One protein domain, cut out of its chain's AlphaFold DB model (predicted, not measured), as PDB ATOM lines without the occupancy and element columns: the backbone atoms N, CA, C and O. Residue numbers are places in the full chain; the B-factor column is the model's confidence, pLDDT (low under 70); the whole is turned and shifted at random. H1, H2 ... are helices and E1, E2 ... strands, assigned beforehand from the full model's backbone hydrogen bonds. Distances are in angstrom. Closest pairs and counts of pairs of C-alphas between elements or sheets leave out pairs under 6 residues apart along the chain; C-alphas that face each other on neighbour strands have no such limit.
ATOM      1  N   ALA A  50      73.669  52.537  72.775       91.62
ATOM      2  CA  ALA A  50      73.126  52.656  71.425       91.62
ATOM      3  C   ALA A  50      71.867  51.796  71.203       91.62
ATOM      4  O   ALA A  50      70.935  52.259  70.554       91.62
ATOM      5  N   GLN A  51      71.800  50.580  71.762       92.94
ATOM      6  CA  GLN A  51      70.601  49.729  71.681       92.94
ATOM      7  C   GLN A  51      69.430  50.318  72.479       92.94
ATOM      8  O   GLN A  51      68.304  50.316  71.989       92.94
ATOM      9  N   ILE A  52      69.696  50.872  73.667       93.00
ATOM     10  CA  ILE A  52      68.685  51.544  74.501       93.00
ATOM     11  C   ILE A  52      68.122  52.773  73.769       93.00
ATOM     12  O   ILE A  52      66.910  52.919  73.649       93.00
ATOM     13  N   VAL A  53      68.989  53.622  73.204       92.88
ATOM     14  CA  VAL A  53      68.566  54.785  72.403       92.88
ATOM     15  C   VAL A  53      67.812  54.363  71.135       92.88
ATOM     16  O   VAL A  53      66.835  55.014  70.767       92.88
ATOM     17  N   ALA A  54      68.215  53.270  70.478       92.50
ATOM     18  CA  ALA A  54      67.560  52.780  69.266       92.50
ATOM     19  C   ALA A  54      66.122  52.289  69.502       92.50
ATOM     20  O   ALA A  54      65.272  52.551  68.659       92.50
ATOM     21  N   VAL A  55      65.829  51.629  70.634       92.69
ATOM     22  CA  VAL A  55      64.453  51.182  70.951       92.69
ATOM     23  C   VAL A  55      63.560  52.284  71.525       92.69
ATOM     24  O   VAL A  55      62.348  52.106  71.573       92.69
ATOM     25  N   VAL A  56      64.138  53.406  71.968       92.19
ATOM     26  CA  VAL A  56      63.399  54.569  72.492       92.19
ATOM     27  C   VAL A  56      63.040  55.575  71.390       92.19
ATOM     28  O   VAL A  56      61.974  56.194  71.448       92.19
ATOM     29  N   ARG A  57      63.890  55.735  70.366       89.31
ATOM     30  CA  ARG A  57      63.616  56.597  69.200       89.31
ATOM     31  C   ARG A  57      62.296  56.226  68.516       89.31
ATOM     32  O   ARG A  57      61.983  55.054  68.348       89.31
ATOM     33  N   GLY A  58      61.537  57.241  68.101       84.12
ATOM     34  CA  GLY A  58      60.224  57.068  67.468       84.12
ATOM     35  C   GLY A  58      59.069  56.747  68.428       84.12
ATOM     36  O   GLY A  58      57.931  56.651  67.976       84.12
ATOM     37  N   THR A  59      59.316  56.613  69.737       89.38
ATOM     38  CA  THR A  59      58.237  56.447  70.725       89.38
ATOM     39  C   THR A  59      57.468  57.757  70.909       89.38
ATOM     40  O   THR A  59      58.063  58.833  70.967       89.38
ATOM     41  N   ALA A  60      56.140  57.680  71.032       83.12
ATOM     42  CA  ALA A  60      55.298  58.848  71.284       83.12
ATOM     43  C   ALA A  60      55.743  59.604  72.553       83.12
ATOM     44  O   ALA A  60      56.066  58.995  73.568       83.12
ATOM     45  N   GLY A  61      55.776  60.938  72.483       81.00
ATOM     46  CA  GLY A  61      56.269  61.802  73.565       81.00
ATOM     47  C   GLY A  61      57.795  61.973  73.618       81.00
ATOM     48  O   GLY A  61      58.266  62.925  74.237       81.00
ATOM     49  N   ILE A  62      58.574  61.131  72.928       88.19
ATOM     50  CA  ILE A  62      60.032  61.274  72.845       88.19
ATOM     51  C   ILE A  62      60.392  62.186  71.664       88.19
ATOM     52  O   ILE A  62      59.999  61.900  70.531       88.19
ATOM     53  N   PRO A  63      61.143  63.283  71.877       84.44
ATOM     54  CA  PRO A  63      61.525  64.172  70.790       84.44
ATOM     55  C   PRO A  63      62.619  63.531  69.929       84.44
ATOM     56  O   PRO A  63      63.573  62.959  70.461       84.44
ATOM     57  N   ASP A  64      62.538  63.691  68.603       86.25
ATOM     58  CA  ASP A  64      63.601  63.244  67.694       86.25
ATOM     59  C   ASP A  64      64.818  64.179  67.804       86.25
ATOM     60  O   ASP A  64      64.954  65.204  67.129       86.25
ATOM     61  N   ARG A  65      65.661  63.872  68.792       86.81
ATOM     62  CA  ARG A  65      66.886  64.586  69.157       86.81
ATOM     63  C   ARG A  65      67.977  63.580  69.519       86.81
ATOM     64  O   ARG A  65      67.749  62.373  69.602       86.81
ATOM     65  N   ALA A  66      69.196  64.070  69.730       89.88
ATOM     66  CA  ALA A  66      70.237  63.244  70.323       89.88
ATOM     67  C   ALA A  66      69.826  62.861  71.757       89.88
ATOM     68  O   ALA A  66      69.465  63.720  72.561       89.88
ATOM     69  N   LEU A  67      69.872  61.562  72.051       92.88
ATOM     70  CA  LEU A  67      69.627  60.978  73.367       92.88
ATOM     71  C   LEU A  67      70.932  60.331  73.836       92.88
ATOM     72  O   LEU A  67      71.630  59.713  73.027       92.88
ATOM     73  N   THR A  68      71.242  60.438  75.122       93.56
ATOM     74  CA  THR A  68      72.392  59.775  75.752       93.56
ATOM     75  C   THR A  68      71.945  58.987  76.981       93.56
ATOM     76  O   THR A  68      70.987  59.377  77.640       93.56
ATOM     77  N   VAL A  69      72.611  57.874  77.296       94.88
ATOM     78  CA  VAL A  69      72.367  57.127  78.543       94.88
ATOM     79  C   VAL A  69      73.274  57.708  79.622       94.88
ATOM     80  O   VAL A  69      74.493  57.656  79.479       94.88
ATOM     81  N   ILE A  70      72.683  58.259  80.683       94.94
ATOM     82  CA  ILE A  70      73.422  58.871  81.800       94.94
ATOM     83  C   ILE A  70      73.599  57.916  82.986       94.94
ATOM     84  O   ILE A  70      74.561  58.058  83.735       94.94
ATOM     85  N   ASP A  71      72.715  56.923  83.147       94.56
ATOM     86  CA  ASP A  71      72.879  55.875  84.158       94.56
ATOM     87  C   ASP A  71      72.242  54.534  83.746       94.56
ATOM     88  O   ASP A  71      71.327  54.464  82.922       94.56
ATOM     89  N   GLY A  72      72.733  53.453  84.349       91.38
ATOM     90  CA  GLY A  72      72.414  52.073  83.995       91.38
ATOM     91  C   GLY A  72      73.303  51.518  82.868       91.38
ATOM     92  O   GLY A  72      74.442  51.965  82.716       91.38
ATOM     93  N   PRO A  73      72.828  50.508  82.115       93.56
ATOM     94  CA  PRO A  73      71.610  49.749  82.393       93.56
ATOM     95  C   PRO A  73      71.724  48.954  83.701       93.56
ATOM     96  O   PRO A  73      72.784  48.430  84.057       93.56
ATOM     97  N   PHE A  74      70.610  48.843  84.414       95.75
ATOM     98  CA  PHE A  74      70.442  48.028  85.613       95.75
ATOM     99  C   PHE A  74      69.610  46.792  85.277       95.75
ATOM    100  O   PHE A  74      68.497  46.928  84.775       95.75
ATOM    101  N   CYS A  75      70.131  45.594  85.540       93.88
ATOM    102  CA  CYS A  75      69.534  44.337  85.087       93.88
ATOM    103  C   CYS A  75      68.831  43.579  86.214       93.88
ATOM    104  O   CYS A  75      69.381  43.401  87.300       93.88
ATOM    105  N   SER A  76      67.664  43.007  85.912       93.94
ATOM    106  CA  SER A  76      67.081  41.929  86.714       93.94
ATOM    107  C   SER A  76      66.405  40.900  85.804       93.94
ATOM    108  O   SER A  76      65.470  41.213  85.067       93.94
ATOM    109  N   GLY A  77      66.901  39.659  85.807       90.44
ATOM    110  CA  GLY A  77      66.391  38.578  84.955       90.44
ATOM    111  C   GLY A  77      66.528  38.870  83.454       90.44
ATOM    112  O   GLY A  77      67.598  38.680  82.875       90.44
ATOM    113  N   LYS A  78      65.425  39.281  82.815       92.94
ATOM    114  CA  LYS A  78      65.364  39.719  81.403       92.94
ATOM    115  C   LYS A  78      64.973  41.186  81.231       92.94
ATOM    116  O   LYS A  78      64.893  41.636  80.098       92.94
ATOM    117  N   TRP A  79      64.753  41.904  82.326       95.94
ATOM    118  CA  TRP A  79      64.343  43.302  82.339       95.94
ATOM    119  C   TRP A  79      65.529  44.217  82.632       95.94
ATOM    120  O   TRP A  79      66.447  43.839  83.372       95.94
ATOM    121  N   GLN A  80      65.496  45.418  82.062       96.19
ATOM    122  CA  GLN A  80      66.524  46.435  82.221       96.19
ATOM    123  C   GLN A  80      65.900  47.807  82.491       96.19
ATOM    124  O   GLN A  80      64.936  48.201  81.837       96.19
ATOM    125  N   PHE A  81      66.476  48.544  83.438       96.50
ATOM    126  CA  PHE A  81      66.150  49.941  83.730       96.50
ATOM    127  C   PHE A  81      67.349  50.821  83.367       96.50
ATOM    128  O   PHE A  81      68.475  50.485  83.733       96.50
ATOM    129  N   SER A  82      67.135  51.931  82.669       96.94
ATOM    130  CA  SER A  82      68.188  52.908  82.345       96.94
ATOM    131  C   SER A  82      67.663  54.330  82.494       96.94
ATOM    132  O   SER A  82      66.475  54.564  82.290       96.94
ATOM    133  N   THR A  83      68.550  55.276  82.782       96.62
ATOM    134  CA  THR A  83      68.227  56.707  82.780       96.62
ATOM    135  C   THR A  83      68.884  57.348  81.567       96.62
ATOM    136  O   THR A  83      70.095  57.208  81.366       96.62
ATOM    137  N   ILE A  84      68.096  58.044  80.754       95.25
ATOM    138  CA  ILE A  84      68.554  58.755  79.561       95.25
ATOM    139  C   ILE A  84      68.328  60.256  79.691       95.25
ATOM    140  O   ILE A  84      67.508  60.719  80.477       95.25
ATOM    141  N   GLU A  85      69.039  61.015  78.875       94.31
ATOM    142  CA  GLU A  85      68.916  62.460  78.786       94.31
ATOM    143  C   GLU A  85      68.821  62.888  77.322       94.31
ATOM    144  O   GLU A  85      69.518  62.358  76.452       94.31
ATOM    145  N   ILE A  86      67.949  63.858  77.051       92.94
ATOM    146  CA  ILE A  86      67.895  64.547  75.762       92.94
ATOM    147  C   ILE A  86      69.032  65.569  75.751       92.94
ATOM    148  O   ILE A  86      69.064  66.462  76.592       92.94
ATOM    149  N   VAL A  87      69.956  65.460  74.798       90.75
ATOM    150  CA  VAL A  87      71.092  66.383  74.696       90.75
ATOM    151  C   VAL A  87      70.558  67.802  74.426       90.75
ATOM    152  O   VAL A  87      69.881  68.002  73.408       90.75
ATOM    153  N   PRO A  88      70.824  68.789  75.305       88.19
ATOM    154  CA  PRO A  88      70.339  70.151  75.122       88.19
ATOM    155  C   PRO A  88      71.024  70.824  73.929       88.19
ATOM    156  O   PRO A  88      72.181  70.545  73.608       88.19
ATOM    157  N   ARG A  89      70.318  71.753  73.279       86.25
ATOM    158  CA  ARG A  89      70.930  72.670  72.308       86.25
ATOM    159  C   ARG A  89      71.605  73.832  73.040       86.25
ATOM    160  O   ARG A  89      71.219  74.172  74.154       86.25
ATOM    161  N   SER A  90      72.577  74.476  72.399       86.12
ATOM    162  CA  SER A  90      73.226  75.682  72.928       86.12
ATOM    163  C   SER A  90      72.192  76.763  73.268       86.12
ATOM    164  O   SER A  90      71.447  77.196  72.392       86.12
ATOM    165  N   GLY A  91      72.145  77.189  74.534       85.94
ATOM    166  CA  GLY A  91      71.169  78.163  75.041       85.94
ATOM    167  C   GLY A  91      69.796  77.588  75.426       85.94
ATOM    168  O   GLY A  91      68.959  78.333  75.928       85.94
ATOM    169  N   GLU A  92      69.551  76.289  75.236       88.06
ATOM    170  CA  GLU A  92      68.345  75.614  75.727       88.06
ATOM    171  C   GLU A  92      68.544  75.169  77.189       88.06
ATOM    172  O   GLU A  92      69.651  74.826  77.608       88.06
ATOM    173  N   GLN A  93      67.472  75.166  77.983       86.56
ATOM    174  CA  GLN A  93      67.516  74.647  79.353       86.56
ATOM    175  C   GLN A  93      67.762  73.132  79.333       86.56
ATOM    176  O   GLN A  93      67.260  72.431  78.454       86.56
ATOM    177  N   LYS A  94      68.522  72.621  80.308       86.88
ATOM    178  CA  LYS A  94      68.775  71.182  80.445       86.88
ATOM    179  C   LYS A  94      67.440  70.455  80.694       86.88
ATOM    180  O   LYS A  94      66.807  70.740  81.710       86.88
ATOM    181  N   PRO A  95      67.005  69.540  79.811       87.69
ATOM    182  CA  PRO A  95      65.741  68.838  79.987       87.69
ATOM    183  C   PRO A  95      65.814  67.831  81.142       87.69
ATOM    184  O   PRO A  95      66.894  67.385  81.551       87.69
ATOM    185  N   GLU A  96      64.639  67.472  81.655       90.69
ATOM    186  CA  GLU A  96      64.483  66.428  82.664       90.69
ATOM    187  C   GLU A  96      64.958  65.070  82.105       90.69
ATOM    188  O   GLU A  96      64.689  64.763  80.935       90.69
ATOM    189  N   PRO A  97      65.700  64.260  82.884       93.12
ATOM    190  CA  PRO A  97      66.060  62.912  82.465       93.12
ATOM    191  C   PRO A  97      64.813  62.032  82.337       93.12
ATOM    192  O   PRO A  97      63.874  62.138  83.121       93.12
ATOM    193  N   LEU A  98      64.830  61.123  81.366       94.69
ATOM    194  CA  LEU A  98      63.768  60.145  81.155       94.69
ATOM    195  C   LEU A  98      64.244  58.773  81.631       94.69
ATOM    196  O   LEU A  98      65.367  58.352  81.346       94.69
ATOM    197  N   PHE A  99      63.379  58.046  82.319       96.25
ATOM    198  CA  PHE A  99      63.611  56.651  82.660       96.25
ATOM    199  C   PHE A  99      63.153  55.757  81.509       96.25
ATOM    200  O   PHE A  99      62.187  56.063  80.814       96.25
ATOM    201  N   VAL A 100      63.853  54.644  81.305       96.50
ATOM    202  CA  VAL A 100      63.585  53.665  80.247       96.50
ATOM    203  C   VAL A 100      63.492  52.286  80.877       96.50
ATOM    204  O   VAL A 100      64.470  51.795  81.450       96.50
ATOM    205  N   VAL A 101      62.344  51.632  80.719       96.62
ATOM    206  CA  VAL A 101      62.151  50.225  81.080       96.62
ATOM    207  C   VAL A 101      62.123  49.401  79.800       96.62
ATOM    208  O   VAL A 101      61.292  49.607  78.917       96.62
ATOM    209  N   THR A 102      63.044  48.450  79.698       96.31
ATOM    210  CA  THR A 102      63.182  47.525  78.564       96.31
ATOM    211  C   THR A 102      63.172  46.077  79.049       96.31
ATOM    212  O   THR A 102      63.330  45.797  80.241       96.31
ATOM    213  N   THR A 103      62.928  45.142  78.134       95.31
ATOM    214  CA  THR A 103      62.964  43.705  78.419       95.31
ATOM    215  C   THR A 103      63.450  42.900  77.215       95.31
ATOM    216  O   THR A 103      63.441  43.380  76.082       95.31
ATOM    217  N   GLY A 104      63.892  41.663  77.448       92.56
ATOM    218  CA  GLY A 104      64.349  40.729  76.418       92.56
ATOM    219  C   GLY A 104      65.850  40.432  76.472       92.56
ATOM    220  O   GLY A 104      66.430  40.227  77.543       92.56
ATOM    221  N   LYS A 105      66.476  40.329  75.295       89.44
ATOM    222  CA  LYS A 105      67.933  40.148  75.120       89.44
ATOM    223  C   LYS A 105      68.497  41.361  74.364       89.44
ATOM    224  O   LYS A 105      67.746  41.934  73.588       89.44
ATOM    225  N   PRO A 106      69.794  41.704  74.460       86.31
ATOM    226  CA  PRO A 106      70.379  42.824  73.703       86.31
ATOM    227  C   PRO A 106      70.082  42.810  72.189       86.31
ATOM    228  O   PRO A 106      69.797  43.850  71.610       86.31
ATOM    229  N   SER A 107      70.077  41.628  71.560       86.25
ATOM    230  CA  SER A 107      69.774  41.435  70.127       86.25
ATOM    231  C   SER A 107      68.280  41.453  69.767       86.25
ATOM    232  O   SER A 107      67.931  41.330  68.599       86.25
ATOM    233  N   ALA A 108      67.400  41.514  70.766       90.06
ATOM    234  CA  ALA A 108      65.943  41.482  70.645       90.06
ATOM    235  C   ALA A 108      65.348  42.239  71.844       90.06
ATOM    236  O   ALA A 108      64.634  41.669  72.677       90.06
ATOM    237  N   LEU A 109      65.780  43.493  71.993       93.88
ATOM    238  CA  LEU A 109      65.410  44.365  73.098       93.88
ATOM    239  C   LEU A 109      64.049  44.988  72.781       93.88
ATOM    240  O   LEU A 109      63.852  45.527  71.694       93.88
ATOM    241  N   GLN A 110      63.115  44.905  73.719       94.75
ATOM    242  CA  GLN A 110      61.786  45.490  73.595       94.75
ATOM    243  C   GLN A 110      61.641  46.628  74.594       94.75
ATOM    244  O   GLN A 110      61.947  46.464  75.777       94.75
ATOM    245  N   LEU A 111      61.136  47.767  74.127       95.00
ATOM    246  CA  LEU A 111      60.668  48.824  75.008       95.00
ATOM    247  C   LEU A 111      59.426  48.339  75.769       95.00
ATOM    248  O   LEU A 111      58.535  47.708  75.195       95.00
ATOM    249  N   VAL A 112      59.386  48.612  77.070       95.56
ATOM    250  CA  VAL A 112      58.197  48.415  77.905       95.56
ATOM    251  C   VAL A 112      57.563  49.760  78.217       95.56
ATOM    252  O   VAL A 112      56.356  49.880  78.064       95.56
ATOM    253  N   GLU A 113      58.378  50.734  78.630       95.31
ATOM    254  CA  GLU A 113      57.941  52.062  79.060       95.31
ATOM    255  C   GLU A 113      59.085  53.080  78.920       95.31
ATOM    256  O   GLU A 113      60.254  52.721  79.099       95.31
ATOM    257  N   VAL A 114      58.765  54.348  78.652       94.94
ATOM    258  CA  VAL A 114      59.721  55.468  78.727       94.94
ATOM    259  C   VAL A 114      59.010  56.767  79.104       94.94
ATOM    260  O   VAL A 114      57.967  57.088  78.541       94.94
ATOM    261  N   GLY A 115      59.582  57.526  80.038       93.06
ATOM    262  CA  GLY A 115      58.997  58.773  80.535       93.06
ATOM    263  C   GLY A 115      59.667  59.277  81.813       93.06
ATOM    264  O   GLY A 115      60.637  58.687  82.288       93.06
ATOM    265  N   THR A 116      59.155  60.373  82.374       92.31
ATOM    266  CA  THR A 116      59.543  60.861  83.714       92.31
ATOM    267  C   THR A 116      58.865  60.062  84.835       92.31
ATOM    268  O   THR A 116      59.456  59.875  85.892       92.31
ATOM    269  N   ASP A 117      57.685  59.485  84.574       91.75
ATOM    270  CA  ASP A 117      57.197  58.281  85.258       91.75
ATOM    271  C   ASP A 117      57.287  57.075  84.311       91.75
ATOM    272  O   ASP A 117      57.023  57.181  83.113       91.75
ATOM    273  N   VAL A 118      57.642  55.921  84.873       94.44
ATOM    274  CA  VAL A 118      57.626  54.608  84.206       94.44
ATOM    275  C   VAL A 118      56.980  53.527  85.082       94.44
ATOM    276  O   VAL A 118      57.042  52.337  84.769       94.44
ATOM    277  N   CYS A 119      56.328  53.909  86.181       95.38
ATOM    278  CA  CYS A 119      55.669  52.998  87.106       95.38
ATOM    279  C   CYS A 119      54.284  52.550  86.601       95.38
ATOM    280  O   CYS A 119      53.288  52.577  87.333       95.38
ATOM    281  N   THR A 120      54.163  52.118  85.347       94.25
ATOM    282  CA  THR A 120      52.866  51.690  84.801       94.25
ATOM    283  C   THR A 120      52.432  50.327  85.339       94.25
ATOM    284  O   THR A 120      53.212  49.568  85.925       94.25
ATOM    285  N   LYS A 121      51.150  49.985  85.149       94.44
ATOM    286  CA  LYS A 121      50.566  48.712  85.614       94.44
ATOM    287  C   LYS A 121      51.385  47.498  85.152       94.44
ATOM    288  O   LYS A 121      51.592  46.579  85.939       94.44
ATOM    289  N   ARG A 122      51.891  47.529  83.915       93.62
ATOM    290  CA  ARG A 122      52.724  46.469  83.332       93.62
ATOM    291  C   ARG A 122      54.045  46.305  84.084       93.62
ATOM    292  O   ARG A 122      54.419  45.188  84.413       93.62
ATOM    293  N   VAL A 123      54.713  47.405  84.436       94.94
ATOM    294  CA  VAL A 123      55.953  47.365  85.230       94.94
ATOM    295  C   VAL A 123      55.683  46.868  86.657       94.94
ATOM    296  O   VAL A 123      56.436  46.043  87.168       94.94
ATOM    297  N   ARG A 124      54.575  47.276  87.292       93.44
ATOM    298  CA  ARG A 124      54.201  46.793  88.640       93.44
ATOM    299  C   ARG A 124      53.921  45.281  88.675       93.44
ATOM    300  O   ARG A 124      54.327  44.609  89.627       93.44
ATOM    301  N   SER A 125      53.236  44.758  87.657       92.94
ATOM    302  CA  SER A 125      52.850  43.343  87.559       92.94
ATOM    303  C   SER A 125      53.972  42.432  87.051       92.94
ATOM    304  O   SER A 125      54.236  41.407  87.678       92.94
ATOM    305  N   ASP A 126      54.638  42.802  85.956       95.00
ATOM    306  CA  ASP A 126      55.474  41.878  85.177       95.00
ATOM    307  C   ASP A 126      56.980  42.039  85.455       95.00
ATOM    308  O   ASP A 126      57.767  41.131  85.159       95.00
ATOM    309  N   ALA A 127      57.413  43.190  85.986       93.62
ATOM    310  CA  ALA A 127      58.833  43.455  86.200       93.62
ATOM    311  C   ALA A 127      59.348  42.790  87.495       93.62
ATOM    312  O   ALA A 127      58.678  42.838  88.532       93.62
ATOM    313  N   PRO A 128      60.569  42.217  87.490       93.81
ATOM    314  CA  PRO A 128      61.192  41.670  88.690       93.81
ATOM    315  C   PRO A 128      61.358  42.721  89.799       93.81
ATOM    316  O   PRO A 128      61.539  43.902  89.485       93.81
ATOM    317  N   PRO A 129      61.399  42.322  91.088       93.12
ATOM    318  CA  PRO A 129      61.376  43.263  92.208       93.12
ATOM    319  C   PRO A 129      62.422  44.381  92.118       93.12
ATOM    320  O   PRO A 129      62.068  45.544  92.227       93.12
ATOM    321  N   GLY A 130      63.682  44.074  91.789       93.19
ATOM    322  CA  GLY A 130      64.724  45.103  91.670       93.19
ATOM    323  C   GLY A 130      64.507  46.134  90.550       93.19
ATOM    324  O   GLY A 130      65.096  47.214  90.607       93.19
ATOM    325  N   ILE A 131      63.671  45.844  89.545       95.62
ATOM    326  CA  ILE A 131      63.251  46.824  88.527       95.62
ATOM    327  C   ILE A 131      62.085  47.664  89.049       95.62
ATOM    328  O   ILE A 131      62.066  48.863  88.803       95.62
ATOM    329  N   ARG A 132      61.166  47.088  89.833       94.69
ATOM    330  CA  ARG A 132      60.099  47.855  90.498       94.69
ATOM    331  C   ARG A 132      60.666  48.829  91.532       94.69
ATOM    332  O   ARG A 132      60.276  49.989  91.530       94.69
ATOM    333  N   VAL A 133      61.711  48.452  92.264       94.56
ATOM    334  CA  VAL A 133      62.416  49.376  93.171       94.56
ATOM    335  C   VAL A 133      63.047  50.547  92.402       94.56
ATOM    336  O   VAL A 133      63.045  51.672  92.890       94.56
ATOM    337  N   ARG A 134      63.542  50.315  91.176       93.56
ATOM    338  CA  ARG A 134      64.099  51.364  90.293       93.56
ATOM    339  C   ARG A 134      63.021  52.253  89.656       93.56
ATOM    340  O   ARG A 134      63.230  53.451  89.546       93.56
ATOM    341  N   ALA A 135      61.911  51.659  89.217       94.12
ATOM    342  CA  ALA A 135      60.880  52.302  88.396       94.12
ATOM    343  C   ALA A 135      59.679  52.848  89.186       94.12
ATOM    344  O   ALA A 135      58.960  53.695  88.676       94.12
ATOM    345  N   CYS A 136      59.450  52.341  90.399       93.38
ATOM    346  CA  CYS A 136      58.297  52.625  91.260       93.38
ATOM    347  C   CYS A 136      58.669  52.917  92.726       93.38
ATOM    348  O   CYS A 136      57.802  53.335  93.488       93.38
ATOM    349  N   GLY A 137      59.908  52.638  93.153       88.06
ATOM    350  CA  GLY A 137      60.320  52.752  94.558       88.06
ATOM    351  C   GLY A 137      59.803  51.646  95.493       88.06
ATOM    352  O   GLY A 137      59.824  51.852  96.705       88.06
TER     353      GLY A 137
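AT A GLANCE: This is residues 50 to 137 of the 138 residues of an uncharacterized protein of Couchioplanes caeruleus (UniProt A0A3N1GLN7). A strongly twisted sheet of four strands, E1 to E4, curls round the short helix H1, and a second short helix, H3, packs on its opposite face with H2 beside it. The link between E2 and E3 reaches away from this body as a loop with Gly 91 at its tip and makes much of the longest axis. The printed part has 88 residues with three named helices and four named strands, in the order H1 E1 E2 E3 E4 H2 H3; the sheet runs E1 E2 E3 E4, antiparallel throughout, and the class is mixed, helices and strands. The whole is compact, with a radius of gyration of the C-alphas of 12.8 A and spans of 40 by 28 by 22 A.

IN THESE COORDINATES: E1, residues 67 to 76, is the longest strand, 23.4 A from first to last C-alpha, and begins at C-alpha 67 (69.627, 60.978, 73.367). E2, residues 79 to 86, measures 22.5 A; E3, residues 98 to 105, 21.3 A; and E4, residues 108 to 115, 21.1 A. H1, residues 50 to 56, measures 10.0 A and begins at C-alpha 50 (73.126, 52.656, 71.425). H2 is residues 121 to 126, 8.4 A, and H3 is residues 129 to 135, 9.8 A, ending at C-alpha 135 (60.880, 52.302, 88.396).

HOW THE PARTS SIT: The strands form a meander, each the antiparallel neighbour of the one before. In the hairpin E1 and E2, N 74 and O 81 are 2.8 A apart; in E2 and E3, N 84 and O 98 are 2.8 A apart; in E3 and E4, N 101 and O 113 are 2.9 A apart. E1 bends by 70 degrees at residue 70, and E4 by 53 degrees at residue 112. The edge strands E1 and E4 are apart. Three layers, helices on both faces of a sheet, have H1 on one face and H3 on the other. The closest C-alphas of H1 and E4 are those of Val 55 and Leu 111, 6.0 A. H3 runs along the strands at a height over the sheet of 8.4 A, over E2, at 12 degrees to it on the local plane; its closest C-alphas with E2 are Ile 131 and Phe 81, 6.4 A. H2 only grazes the sheet with residues 122 to 126. H2 and H3, a helical hairpin, only just touch, with 3 pairs of C-alphas within 8 A, the closest Arg 124 and Arg 132 at 6.3 A; they run opposite ways at a shallow tilt of 26 degrees. Every O i to N i+4 pair is within hydrogen-bond range in H1 and H2, and 2 of 3 in H3.

THE WHOLE: The C-alphas of Gly 91 and Ser 125, the two farthest apart, are 41.3 A apart. The printed part has no cut. The link E2 to E3, 11 residues, is long. Mean pLDDT of the printed part is 92.2, and no printed residue is under 70.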